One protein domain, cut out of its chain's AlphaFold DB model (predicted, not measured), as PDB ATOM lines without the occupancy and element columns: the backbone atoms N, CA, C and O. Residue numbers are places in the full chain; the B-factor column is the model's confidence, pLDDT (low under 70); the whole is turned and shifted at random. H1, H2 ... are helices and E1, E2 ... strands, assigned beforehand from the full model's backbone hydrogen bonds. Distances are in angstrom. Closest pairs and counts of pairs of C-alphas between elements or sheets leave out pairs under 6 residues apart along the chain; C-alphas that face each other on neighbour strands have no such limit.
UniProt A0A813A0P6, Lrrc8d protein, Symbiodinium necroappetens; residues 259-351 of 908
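Overview. This is residues 259 to 351 of the 908 residues of the protein "Lrrc8d protein" of Symbiodinium necroappetens (UniProt A0A813A0P6). A compact body made mostly of loops is wound in stacked turns, with the short parallel strands E1 and E2 side by side along one wall and the short helices H1 and H2 away from them. The long helix H3 begins next to H2, passes H1 and runs out of the body, so that residues 342 to 351 stick out as an arm. The printed part has 93 residues with two named strands and three named helices, in the order E1, H1, E2, H2, H3; the sheet is E1 and E2, parallel. The class is mostly helix, with under half of the residues in named elements. The whole is compact, with a radius of gyration of the C-alphas of 13.1 A and spans of 39 by 31 by 28 A.

Along the chain. Residues 259 to 276 hold no named element, and their C-alphas lie 10 to 18 A from the mean of all C-alphas. E1 is residues 277 to 279, 6.7 A long, and begins at C-alpha 277 at (48.715, 36.433, 44.452). H1 is residues 290 to 295, 10.2 A long. E2 is residues 305 to 307, 6.4 A long, and begins at C-alpha 305 at (44.950, 33.651, 44.979). H2 is residues 318 to 321, 5.8 A long. H3 is residues 329 to 351, 33.1 A long, and ends at C-alpha 351 at (63.112, 5.123, 30.492).

Arrangement. E1 and E2 are parallel neighbours, with an angle of 4 degrees between their directions. The C-alphas of 278 and 306 face each other at 4.9 A; N 278 and O 305 are within hydrogen-bond range at 2.8 A, as are N 307 and O 278 at 3.0 A. E1, H1 and E2 form a strand-helix-strand unit, two parallel neighbour strands with a helix between them along the chain, and its crossover is right-handed. H3 touches H1 with residues 334 to 341 alone, at a steep tilt of 41 degrees, opposite ways; their closest C-alphas are those of Leu 293 and Phe 334, 6.5 A apart. H3 touches H2 with residues 329 to 333 alone; their closest C-alphas are those of Phe 321 and Gly 329, 3.8 A apart. E1 is apart from H2 and H3, and H1 is apart from H2. In H3 every O i to N i+4 pair is within hydrogen-bond range; in H1 0 of 2 are, but 3 of 3 O i to N i+3 pairs are, and H2 is too short for an i+4 pair.

Size, cuts and confidence. The C-alphas of Phe 259 and Lys 350, the two farthest apart, are 40.0 A from each other. Without residues 342 to 351, which stand free, the body spans 30 by 30 by 22 A. The printed part has no cut, and the four links between named elements are short. The mean pLDDT of the printed part is 88.1; residues 323 to 327 are under 70.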
ATOM      1  N   PHE A 259      45.301  39.249  30.737       96.62
ATOM      2  CA  PHE A 259      45.154  39.847  29.402       96.62
ATOM      3  C   PHE A 259      46.523  40.103  28.744       96.62
ATOM      4  O   PHE A 259      46.935  41.244  28.535       96.62
ATOM      5  N   ASN A 260      47.221  39.008  28.457       96.81
ATOM      6  CA  ASN A 260      48.429  38.947  27.636       96.81
ATOM      7  C   ASN A 260      48.292  37.755  26.662       96.81
ATOM      8  O   ASN A 260      47.219  37.163  26.526       96.81
ATOM      9  N   GLU A 261      49.371  37.405  25.967       95.88
ATOM     10  CA  GLU A 261      49.417  36.329  24.972       95.88
ATOM     11  C   GLU A 261      50.314  35.164  25.451       95.88
ATOM     12  O   GLU A 261      50.812  34.382  24.643       95.88
ATOM     13  N   LEU A 262      50.539  35.042  26.772       96.56
ATOM     14  CA  LEU A 262      51.538  34.138  27.354       96.56
ATOM     15  C   LEU A 262      51.232  32.678  27.020       96.56
ATOM     16  O   LEU A 262      50.163  32.168  27.345       96.56
ATOM     17  N   SER A 263      52.203  31.998  26.416       93.62
ATOM     18  CA  SER A 263      52.123  30.580  26.038       93.62
ATOM     19  C   SER A 263      52.506  29.618  27.175       93.62
ATOM     20  O   SER A 263      52.028  28.482  27.221       93.62
ATOM     21  N   SER A 264      53.332  30.076  28.117       93.19
ATOM     22  CA  SER A 264      53.763  29.346  29.314       93.19
ATOM     23  C   SER A 264      54.157  30.308  30.445       93.19
ATOM     24  O   SER A 264      54.255  31.524  30.249       93.19
ATOM     25  N   LEU A 265      54.392  29.756  31.639       93.81
ATOM     26  CA  LEU A 265      55.117  30.415  32.730       93.81
ATOM     27  C   LEU A 265      56.543  29.840  32.821       93.81
ATOM     28  O   LEU A 265      56.743  28.694  32.422       93.81
ATOM     29  N   PRO A 266      57.528  30.588  33.355       92.00
ATOM     30  CA  PRO A 266      58.889  30.083  33.505       92.00
ATOM     31  C   PRO A 266      58.949  28.958  34.548       92.00
ATOM     32  O   PRO A 266      58.377  29.080  35.634       92.00
ATOM     33  N   GLU A 267      59.723  27.904  34.276       89.19
ATOM     34  CA  GLU A 267      59.898  26.764  35.196       89.19
ATOM     35  C   GLU A 267      60.499  27.153  36.557       89.19
ATOM     36  O   GLU A 267      60.372  26.418  37.532       89.19
ATOM     37  N   ASN A 268      61.077  28.350  36.684       89.81
ATOM     38  CA  ASN A 268      61.578  28.890  37.950       89.81
ATOM     39  C   ASN A 268      60.552  29.728  38.747       89.81
ATOM     40  O   ASN A 268      60.921  30.298  39.777       89.81
ATOM     41  N   ILE A 269      59.268  29.785  38.350       93.00
ATOM     42  CA  ILE A 269      58.225  30.560  39.062       93.00
ATOM     43  C   ILE A 269      58.122  30.183  40.556       93.00
ATOM     44  O   ILE A 269      57.971  31.054  41.413       93.00
ATOM     45  N   GLY A 270      58.337  28.904  40.890       88.06
ATOM     46  CA  GLY A 270      58.398  28.373  42.258       88.06
ATOM     47  C   GLY A 270      59.519  28.911  43.159       88.06
ATOM     48  O   GLY A 270      59.647  28.467  44.301       88.06
ATOM     49  N   THR A 271      60.363  29.827  42.673       90.25
ATOM     50  CA  THR A 271      61.377  30.520  43.486       90.25
ATOM     51  C   THR A 271      60.808  31.703  44.280       90.25
ATOM     52  O   THR A 271      61.364  32.044  45.326       90.25
ATOM     53  N   SER A 272      59.684  32.292  43.852       92.81
ATOM     54  CA  SER A 272      58.973  33.368  44.566       92.81
ATOM     55  C   SER A 272      58.147  32.828  45.738       92.81
ATOM     56  O   SER A 272      56.930  32.961  45.749       92.81
ATOM     57  N   LYS A 273      58.776  32.212  46.747       90.12
ATOM     58  CA  LYS A 273      58.051  31.615  47.893       90.12
ATOM     59  C   LYS A 273      57.151  32.599  48.659       90.12
ATOM     60  O   LYS A 273      56.199  32.171  49.308       90.12
ATOM     61  N   GLU A 274      57.436  33.897  48.562       93.62
ATOM     62  CA  GLU A 274      56.620  34.975  49.129       93.62
ATOM     63  C   GLU A 274      55.334  35.292  48.342       93.62
ATOM     64  O   GLU A 274      54.563  36.139  48.793       93.62
ATOM     65  N   LEU A 275      55.077  34.638  47.200       96.38
ATOM     66  CA  LEU A 275      53.970  34.980  46.304       96.38
ATOM     67  C   LEU A 275      52.614  34.621  46.919       96.38
ATOM     68  O   LEU A 275      52.263  33.454  47.048       96.38
ATOM     69  N   GLU A 276      51.844  35.652  47.252       95.25
ATOM     70  CA  GLU A 276      50.483  35.601  47.793       95.25
ATOM     71  C   GLU A 276      49.433  35.577  46.672       95.25
ATOM     72  O   GLU A 276      48.380  34.952  46.819       95.25
ATOM     73  N   LYS A 277      49.690  36.263  45.545       95.44
ATOM     74  CA  LYS A 277      48.715  36.433  44.452       95.44
ATOM     75  C   LYS A 277      49.351  36.307  43.066       95.44
ATOM     76  O   LYS A 277      50.280  37.045  42.739       95.44
ATOM     77  N   LEU A 278      48.784  35.443  42.226       96.88
ATOM     78  CA  LEU A 278      49.150  35.244  40.824       96.88
ATOM     79  C   LEU A 278      47.894  35.327  39.942       96.88
ATOM     80  O   LEU A 278      46.964  34.540  40.101       96.88
ATOM     81  N   ARG A 279      47.847  36.272  38.995       96.00
ATOM     82  CA  ARG A 279      46.716  36.401  38.055       96.00
ATOM     83  C   ARG A 279      47.178  36.298  36.611       96.00
ATOM     84  O   ARG A 279      47.749  37.249  36.074       96.00
ATOM     85  N   ILE A 280      46.873  35.171  35.979       96.12
ATOM     86  CA  ILE A 280      47.208  34.843  34.585       96.12
ATOM     87  C   ILE A 280      45.957  34.682  33.699       96.12
ATOM     88  O   ILE A 280      46.067  34.241  32.558       96.12
ATOM     89  N   THR A 281      44.780  35.087  34.187       94.50
ATOM     90  CA  THR A 281      43.503  35.145  33.453       94.50
ATOM     91  C   THR A 281      43.648  35.764  32.056       94.50
ATOM     92  O   THR A 281      44.265  36.819  31.912       94.50
ATOM     93  N   SER A 282      43.025  35.171  31.034       93.81
ATOM     94  CA  SER A 282      43.157  35.582  29.624       93.81
ATOM     95  C   SER A 282      44.611  35.592  29.137       93.81
ATOM     96  O   SER A 282      45.207  36.652  28.957       93.81
ATOM     97  N   ASN A 283      45.146  34.389  28.925       96.12
ATOM     98  CA  ASN A 283      46.426  34.092  28.277       96.12
ATOM     99  C   ASN A 283      46.277  32.786  27.453       96.12
ATOM    100  O   ASN A 283      45.172  32.257  27.322       96.12
ATOM    101  N   GLN A 284      47.368  32.268  26.882       94.00
ATOM    102  CA  GLN A 284      47.399  31.056  26.046       94.00
ATOM    103  C   GLN A 284      48.101  29.866  26.738       94.00
ATOM    104  O   GLN A 284      48.621  28.966  26.074       94.00
ATOM    105  N   ILE A 285      48.125  29.845  28.075       94.56
ATOM    106  CA  ILE A 285      48.884  28.868  28.864       94.56
ATOM    107  C   ILE A 285      48.204  27.493  28.798       94.56
ATOM    108  O   ILE A 285      47.069  27.329  29.247       94.56
ATOM    109  N   LYS A 286      48.912  26.491  28.259       90.94
ATOM    110  CA  LYS A 286      48.403  25.110  28.114       90.94
ATOM    111  C   LYS A 286      48.661  24.211  29.327       90.94
ATOM    112  O   LYS A 286      47.886  23.290  29.575       90.94
ATOM    113  N   ARG A 287      49.741  24.448  30.071       90.56
ATOM    114  CA  ARG A 287      50.135  23.687  31.272       90.56
ATOM    115  C   ARG A 287      50.762  24.629  32.296       90.56
ATOM    116  O   ARG A 287      51.367  25.629  31.906       90.56
ATOM    117  N   LEU A 288      50.624  24.322  33.584       93.19
ATOM    118  CA  LEU A 288      51.332  25.041  34.649       93.19
ATOM    119  C   LEU A 288      52.669  24.341  34.967       93.19
ATOM    120  O   LEU A 288      52.676  23.116  35.079       93.19
ATOM    121  N   PRO A 289      53.779  25.084  35.142       92.88
ATOM    122  CA  PRO A 289      55.084  24.506  35.470       92.88
ATOM    123  C   PRO A 289      55.049  23.855  36.853       92.88
ATOM    124  O   PRO A 289      54.537  24.454  37.806       92.88
ATOM    125  N   TYR A 290      55.636  22.668  37.015       91.88
ATOM    126  CA  TYR A 290      55.567  21.912  38.276       91.88
ATOM    127  C   TYR A 290      56.143  22.669  39.479       91.88
ATOM    128  O   TYR A 290      55.756  22.416  40.622       91.88
ATOM    129  N   SER A 291      57.049  23.628  39.260       92.31
ATOM    130  CA  SER A 291      57.580  24.447  40.350       92.31
ATOM    131  C   SER A 291      56.525  25.328  41.025       92.31
ATOM    132  O   SER A 291      56.736  25.701  42.180       92.31
ATOM    133  N   ILE A 292      55.372  25.592  40.391       93.56
ATOM    134  CA  ILE A 292      54.253  26.324  41.004       93.56
ATOM    135  C   ILE A 292      53.752  25.646  42.291       93.56
ATOM    136  O   ILE A 292      53.302  26.335  43.203       93.56
ATOM    137  N   LEU A 293      53.922  24.321  42.419       92.00
ATOM    138  CA  LEU A 293      53.608  23.571  43.639       92.00
ATOM    139  C   LEU A 293      54.370  24.118  44.858       92.00
ATOM    140  O   LEU A 293      53.807  24.185  45.943       92.00
ATOM    141  N   LYS A 294      55.598  24.634  44.682       91.88
ATOM    142  CA  LYS A 294      56.412  25.252  45.754       91.88
ATOM    143  C   LYS A 294      55.821  26.564  46.297       91.88
ATOM    144  O   LYS A 294      56.322  27.088  47.290       91.88
ATOM    145  N   LEU A 295      54.797  27.111  45.636       92.44
ATOM    146  CA  LEU A 295      54.054  28.296  46.069       92.44
ATOM    147  C   LEU A 295      52.807  27.928  46.892       92.44
ATOM    148  O   LEU A 295      52.275  28.775  47.607       92.44
ATOM    149  N   TRP A 296      52.357  26.671  46.832       92.06
ATOM    150  CA  TRP A 296      51.195  26.175  47.565       92.06
ATOM    151  C   TRP A 296      51.438  26.171  49.074       92.06
ATOM    152  O   TRP A 296      52.497  25.760  49.554       92.06
ATOM    153  N   LYS A 297      50.414  26.550  49.844       88.44
ATOM    154  CA  LYS A 297      50.465  26.589  51.314       88.44
ATOM    155  C   LYS A 297      50.801  25.243  51.971       88.44
ATOM    156  O   LYS A 297      51.366  25.245  53.060       88.44
ATOM    157  N   LYS A 298      50.511  24.105  51.324       85.94
ATOM    158  CA  LYS A 298      50.870  22.765  51.843       85.94
ATOM    159  C   LYS A 298      52.350  22.412  51.655       85.94
ATOM    160  O   LYS A 298      52.904  21.702  52.481       85.94
ATOM    161  N   GLU A 299      52.995  22.969  50.630       85.06
ATOM    162  CA  GLU A 299      54.427  22.799  50.319       85.06
ATOM    163  C   GLU A 299      55.292  23.931  50.929       85.06
ATOM    164  O   GLU A 299      56.456  24.130  50.572       85.06
ATOM    165  N   GLY A 300      54.721  24.712  51.857       84.81
ATOM    166  CA  GLY A 300      55.403  25.803  52.561       84.81
ATOM    167  C   GLY A 300      55.513  27.127  51.792       84.81
ATOM    168  O   GLY A 300      56.303  27.986  52.187       84.81
ATOM    169  N   GLY A 301      54.756  27.303  50.704       91.62
ATOM    170  CA  GLY A 301      54.587  28.591  50.024       91.62
ATOM    171  C   GLY A 301      53.466  29.451  50.626       91.62
ATOM    172  O   GLY A 301      52.827  29.071  51.610       91.62
ATOM    173  N   LYS A 302      53.222  30.635  50.048       92.81
ATOM    174  CA  LYS A 302      52.260  31.629  50.573       92.81
ATOM    175  C   LYS A 302      51.050  31.909  49.674       92.81
ATOM    176  O   LYS A 302      50.238  32.760  50.029       92.81
ATOM    177  N   LEU A 303      50.881  31.187  48.565       93.62
ATOM    178  CA  LEU A 303      49.881  31.513  47.545       93.62
ATOM    179  C   LEU A 303      48.447  31.394  48.080       93.62
ATOM    180  O   LEU A 303      48.031  30.354  48.587       93.62
ATOM    181  N   GLU A 304      47.695  32.486  47.965       90.00
ATOM    182  CA  GLU A 304      46.302  32.611  48.404       90.00
ATOM    183  C   GLU A 304      45.332  32.717  47.229       90.00
ATOM    184  O   GLU A 304      44.186  32.290  47.324       90.00
ATOM    185  N   GLU A 305      45.783  33.321  46.129       90.12
ATOM    186  CA  GLU A 305      44.950  33.651  44.979       90.12
ATOM    187  C   GLU A 305      45.680  33.271  43.687       90.12
ATOM    188  O   GLU A 305      46.718  33.849  43.364       90.12
ATOM    189  N   LEU A 306      45.123  32.311  42.946       93.50
ATOM    190  CA  LEU A 306      45.560  31.937  41.603       93.50
ATOM    191  C   LEU A 306      44.363  32.054  40.660       93.50
ATOM    192  O   LEU A 306      43.445  31.242  40.739       93.50
ATOM    193  N   LEU A 307      44.368  33.066  39.791       90.56
ATOM    194  CA  LEU A 307      43.336  33.244  38.764       90.56
ATOM    195  C   LEU A 307      43.888  32.818  37.400       90.56
ATOM    196  O   LEU A 307      44.886  33.370  36.928       90.56
ATOM    197  N   VAL A 308      43.236  31.825  36.795       92.50
ATOM    198  CA  VAL A 308      43.680  31.104  35.583       92.50
ATOM    199  C   VAL A 308      42.675  31.163  34.431       92.50
ATOM    200  O   VAL A 308      42.970  30.702  33.331       92.50
ATOM    201  N   ASP A 309      41.499  31.741  34.660       88.81
ATOM    202  CA  ASP A 309      40.341  31.674  33.766       88.81
ATOM    203  C   ASP A 309      40.656  32.125  32.335       88.81
ATOM    204  O   ASP A 309      41.416  33.069  32.105       88.81
ATOM    205  N   ARG A 310      40.011  31.488  31.351       87.50
ATOM    206  CA  ARG A 310      40.224  31.765  29.918       87.50
ATOM    207  C   ARG A 310      41.692  31.576  29.495       87.50
ATOM    208  O   ARG A 310      42.246  32.409  28.782       87.50
ATOM    209  N   ASN A 311      42.285  30.469  29.941       87.44
ATOM    210  CA  ASN A 311      43.479  29.845  29.368       87.44
ATOM    211  C   ASN A 311      43.111  28.450  28.824       87.44
ATOM    212  O   ASN A 311      42.228  27.805  29.397       87.44
ATOM    213  N   PRO A 312      43.791  27.942  27.779       88.75
ATOM    214  CA  PRO A 312      43.604  26.591  27.239       88.75
ATOM    215  C   PRO A 312      44.275  25.504  28.111       88.75
ATOM    216  O   PRO A 312      44.996  24.645  27.600       88.75
ATOM    217  N   LEU A 313      44.070  25.553  29.433       88.56
ATOM    218  CA  LEU A 313      44.731  24.677  30.403       88.56
ATOM    219  C   LEU A 313      44.278  23.214  30.280       88.56
ATOM    220  O   LEU A 313      43.113  22.882  30.509       88.56
ATOM    221  N   GLN A 314      45.245  22.350  29.970       86.25
ATOM    222  CA  GLN A 314      45.125  20.893  29.924       86.25
ATOM    223  C   GLN A 314      45.556  20.248  31.248       86.25
ATOM    224  O   GLN A 314      44.880  19.346  31.734       86.25
ATOM    225  N   VAL A 315      46.677  20.706  31.825       83.81
ATOM    226  CA  VAL A 315      47.288  20.122  33.033       83.81
ATOM    227  C   VAL A 315      47.656  21.223  34.043       83.81
ATOM    228  O   VAL A 315      48.555  22.025  33.759       83.81
ATOM    229  N   PRO A 316      46.999  21.273  35.218       83.38
ATOM    230  CA  PRO A 316      45.688  20.669  35.501       83.38
ATOM    231  C   PRO A 316      44.596  21.301  34.613       83.38
ATOM    232  O   PRO A 316      44.770  22.415  34.116       83.38
ATOM    233  N   SER A 317      43.472  20.610  34.403       85.12
ATOM    234  CA  SER A 317      42.363  21.141  33.596       85.12
ATOM    235  C   SER A 317      41.750  22.393  34.232       85.12
ATOM    236  O   SER A 317      41.749  22.543  35.454       85.12
ATOM    237  N   ILE A 318      41.158  23.286  33.429       81.62
ATOM    238  CA  ILE A 318      40.501  24.488  33.980       81.62
ATOM    239  C   ILE A 318      39.371  24.147  34.974       81.62
ATOM    240  O   ILE A 318      39.217  24.827  35.986       81.62
ATOM    241  N   THR A 319      38.665  23.034  34.754       81.25
ATOM    242  CA  THR A 319      37.623  22.501  35.653       81.25
ATOM    243  C   THR A 319      38.154  22.062  37.022       81.25
ATOM    244  O   THR A 319      37.396  22.022  37.988       81.25
ATOM    245  N   ALA A 320      39.454  21.778  37.161       81.50
ATOM    246  CA  ALA A 320      40.047  21.456  38.458       81.50
ATOM    247  C   ALA A 320      40.015  22.644  39.436       81.50
ATOM    248  O   ALA A 320      40.037  22.429  40.646       81.50
ATOM    249  N   PHE A 321      39.933  23.878  38.925       83.12
ATOM    250  CA  PHE A 321      39.853  25.104  39.725       83.12
ATOM    251  C   PHE A 321      38.422  25.464  40.160       83.12
ATOM    252  O   PHE A 321      38.238  26.410  40.929       83.12
ATOM    253  N   GLU A 322      37.408  24.721  39.711       77.31
ATOM    254  CA  GLU A 322      36.020  24.913  40.137       77.31
ATOM    255  C   GLU A 322      35.796  24.387  41.568       77.31
ATOM    256  O   GLU A 322      36.424  23.424  42.014       77.31
ATOM    257  N   MET A 323      34.911  25.045  42.323       63.38
ATOM    258  CA  MET A 323      34.653  24.704  43.726       63.38
ATOM    259  C   MET A 323      33.657  23.546  43.865       63.38
ATOM    260  O   MET A 323      32.444  23.754  43.858       63.38
ATOM    261  N   GLU A 324      34.175  22.342  44.092       56.41
ATOM    262  CA  GLU A 324      33.398  21.223  44.635       56.41
ATOM    263  C   GLU A 324      33.321  21.269  46.175       56.41
ATOM    264  O   GLU A 324      34.084  21.958  46.857       56.41
ATOM    265  N   ALA A 325      32.348  20.559  46.748       47.16
ATOM    266  CA  ALA A 325      31.995  20.682  48.159       47.16
ATOM    267  C   ALA A 325      33.069  20.101  49.106       47.16
ATOM    268  O   ALA A 325      33.114  18.898  49.346       47.16
ATOM    269  N   GLY A 326      33.881  20.979  49.708       57.91
ATOM    270  CA  GLY A 326      34.769  20.651  50.834       57.91
ATOM    271  C   GLY A 326      36.256  20.963  50.635       57.91
ATOM    272  O   GLY A 326      37.022  20.850  51.589       57.91
ATOM    273  N   MET A 327      36.677  21.390  49.441       67.06
ATOM    274  CA  MET A 327      38.067  21.750  49.132       67.06
ATOM    275  C   MET A 327      38.113  23.018  48.261       67.06
ATOM    276  O   MET A 327      37.152  23.319  47.556       67.06
ATOM    277  N   SER A 328      39.208  23.788  48.302       78.81
ATOM    278  CA  SER A 328      39.390  24.884  47.339       78.81
ATOM    279  C   SER A 328      39.780  24.331  45.963       78.81
ATOM    280  O   SER A 328      40.534  23.361  45.874       78.81
ATOM    281  N   GLY A 329      39.322  24.959  44.877       83.06
ATOM    282  CA  GLY A 329      39.717  24.546  43.522       83.06
ATOM    283  C   GLY A 329      41.236  24.603  43.299       83.06
ATOM    284  O   GLY A 329      41.803  23.745  42.631       83.06
ATOM    285  N   MET A 330      41.933  25.546  43.947       86.81
ATOM    286  CA  MET A 330      43.402  25.592  43.959       86.81
ATOM    287  C   MET A 330      44.010  24.312  44.557       86.81
ATOM    288  O   MET A 330      44.933  23.748  43.974       86.81
ATOM    289  N   ASP A 331      43.502  23.839  45.699       87.69
ATOM    290  CA  ASP A 331      44.010  22.623  46.343       87.69
ATOM    291  C   ASP A 331      43.801  21.375  45.477       87.69
ATOM    292  O   ASP A 331      44.679  20.514  45.434       87.69
ATOM    293  N   ARG A 332      42.656  21.278  44.789       87.12
ATOM    294  CA  ARG A 332      42.353  20.178  43.860       87.12
ATOM    295  C   ARG A 332      43.280  20.214  42.645       87.12
ATOM    296  O   ARG A 332      43.887  19.202  42.309       87.12
ATOM    297  N   ALA A 333      43.421  21.381  42.019       89.69
ATOM    298  CA  ALA A 333      44.285  21.576  40.862       89.69
ATOM    299  C   ALA A 333      45.764  21.285  41.174       89.69
ATOM    300  O   ALA A 333      46.454  20.684  40.352       89.69
ATOM    301  N   PHE A 334      46.251  21.654  42.365       91.44
ATOM    302  CA  PHE A 334      47.616  21.337  42.790       91.44
ATOM    303  C   PHE A 334      47.816  19.875  43.207       91.44
ATOM    304  O   PHE A 334      48.883  19.337  42.924       91.44
ATOM    305  N   HIS A 335      46.812  19.196  43.777       88.81
ATOM    306  CA  HIS A 335      46.871  17.735  43.963       88.81
ATOM    307  C   HIS A 335      47.009  17.004  42.620       88.81
ATOM    308  O   HIS A 335      47.959  16.246  42.447       88.81
ATOM    309  N   LEU A 336      46.159  17.316  41.634       89.31
ATOM    310  CA  LEU A 336      46.225  16.709  40.294       89.31
ATOM    311  C   LEU A 336      47.558  17.000  39.577       89.31
ATOM    312  O   LEU A 336      48.117  16.131  38.913       89.31
ATOM    313  N   LEU A 337      48.112  18.208  39.740       91.88
ATOM    314  CA  LEU A 337      49.435  18.556  39.208       91.88
ATOM    315  C   LEU A 337      50.576  17.813  39.935       91.88
ATOM    316  O   LEU A 337      51.593  17.501  39.319       91.88
ATOM    317  N   GLN A 338      50.418  17.501  41.225       90.62
ATOM    318  CA  GLN A 338      51.367  16.693  42.000       90.62
ATOM    319  C   GLN A 338      51.263  15.190  41.678       90.62
ATOM    320  O   GLN A 338      52.258  14.477  41.807       90.62
ATOM    321  N   GLU A 339      50.097  14.703  41.253       90.38
ATOM    322  CA  GLU A 339      49.900  13.341  40.740       90.38
ATOM    323  C   GLU A 339      50.523  13.194  39.346       90.38
ATOM    324  O   GLU A 339      51.436  12.388  39.187       90.38
ATOM    325  N   SER A 340      50.172  14.075  38.403       90.06
ATOM    326  CA  SER A 340      50.768  14.119  37.057       90.06
ATOM    327  C   SER A 340      52.301  14.245  37.081       90.06
ATOM    328  O   SER A 340      52.988  13.619  36.275       90.06
ATOM    329  N   LYS A 341      52.863  14.974  38.059       90.88
ATOM    330  CA  LYS A 341      54.316  15.030  38.275       90.88
ATOM    331  C   LYS A 341      54.921  13.665  38.627       90.88
ATOM    332  O   LYS A 341      55.985  13.334  38.116       90.88
ATOM    333  N   LYS A 342      54.271  12.883  39.498       89.75
ATOM    334  CA  LYS A 342      54.754  11.547  39.905       89.75
ATOM    335  C   LYS A 342      54.655  10.544  38.763       89.75
ATOM    336  O   LYS A 342      55.519   9.683  38.656       89.75
ATOM    337  N   GLU A 343      53.617  10.651  37.936       88.56
ATOM    338  CA  GLU A 343      53.463   9.838  36.726       88.56
ATOM    339  C   GLU A 343      54.621  10.105  35.756       88.56
ATOM    340  O   GLU A 343      55.277   9.162  35.324       88.56
ATOM    341  N   GLN A 344      54.960  11.377  35.515       87.44
ATOM    342  CA  GLN A 344      56.123  11.738  34.703       87.44
ATOM    343  C   GLN A 344      57.452  11.270  35.327       87.44
ATOM    344  O   GLN A 344      58.252  10.645  34.638       87.44
ATOM    345  N   GLU A 345      57.683  11.498  36.627       89.81
ATOM    346  CA  GLU A 345      58.910  11.041  37.312       89.81
ATOM    347  C   GLU A 345      59.051   9.508  37.338       89.81
ATOM    348  O   GLU A 345      60.171   9.000  37.419       89.81
ATOM    349  N   LEU A 346      57.939   8.767  37.287       87.50
ATOM    350  CA  LEU A 346      57.929   7.313  37.155       87.50
ATOM    351  C   LEU A 346      58.274   6.878  35.723       87.50
ATOM    352  O   LEU A 346      59.032   5.926  35.557       87.50
ATOM    353  N   GLU A 347      57.757   7.565  34.703       85.00
ATOM    354  CA  GLU A 347      58.067   7.263  33.300       85.00
ATOM    355  C   GLU A 347      59.534   7.573  32.963       85.00
ATOM    356  O   GLU A 347      60.226   6.719  32.413       85.00
ATOM    357  N   GLU A 348      60.051   8.722  33.413       86.38
ATOM    358  CA  GLU A 348      61.473   9.085  33.313       86.38
ATOM    359  C   GLU A 348      62.376   8.039  34.000       86.38
ATOM    360  O   GLU A 348      63.432   7.678  33.476       86.38
ATOM    361  N   GLN A 349      61.946   7.477  35.139       79.75
ATOM    362  CA  GLN A 349      62.667   6.388  35.812       79.75
ATOM    363  C   GLN A 349      62.620   5.063  35.041       79.75
ATOM    364  O   GLN A 349      63.641   4.376  34.987       79.75
ATOM    365  N   LYS A 350      61.487   4.693  34.426       83.38
ATOM    366  CA  LYS A 350      61.425   3.512  33.545       83.38
ATOM    367  C   LYS A 350      62.364   3.682  32.353       83.38
ATOM    368  O   LYS A 350      63.146   2.780  32.080       83.38
ATOM    369  N   GLN A 351      62.311   4.835  31.682       77.81
ATOM    370  CA  GLN A 351      63.112   5.123  30.492       77.81
ATOM    371  C   GLN A 351      64.613   5.046  30.816       77.81
ATOM    372  O   GLN A 351      65.347   4.320  30.149       77.81
TER     373      GLN A 351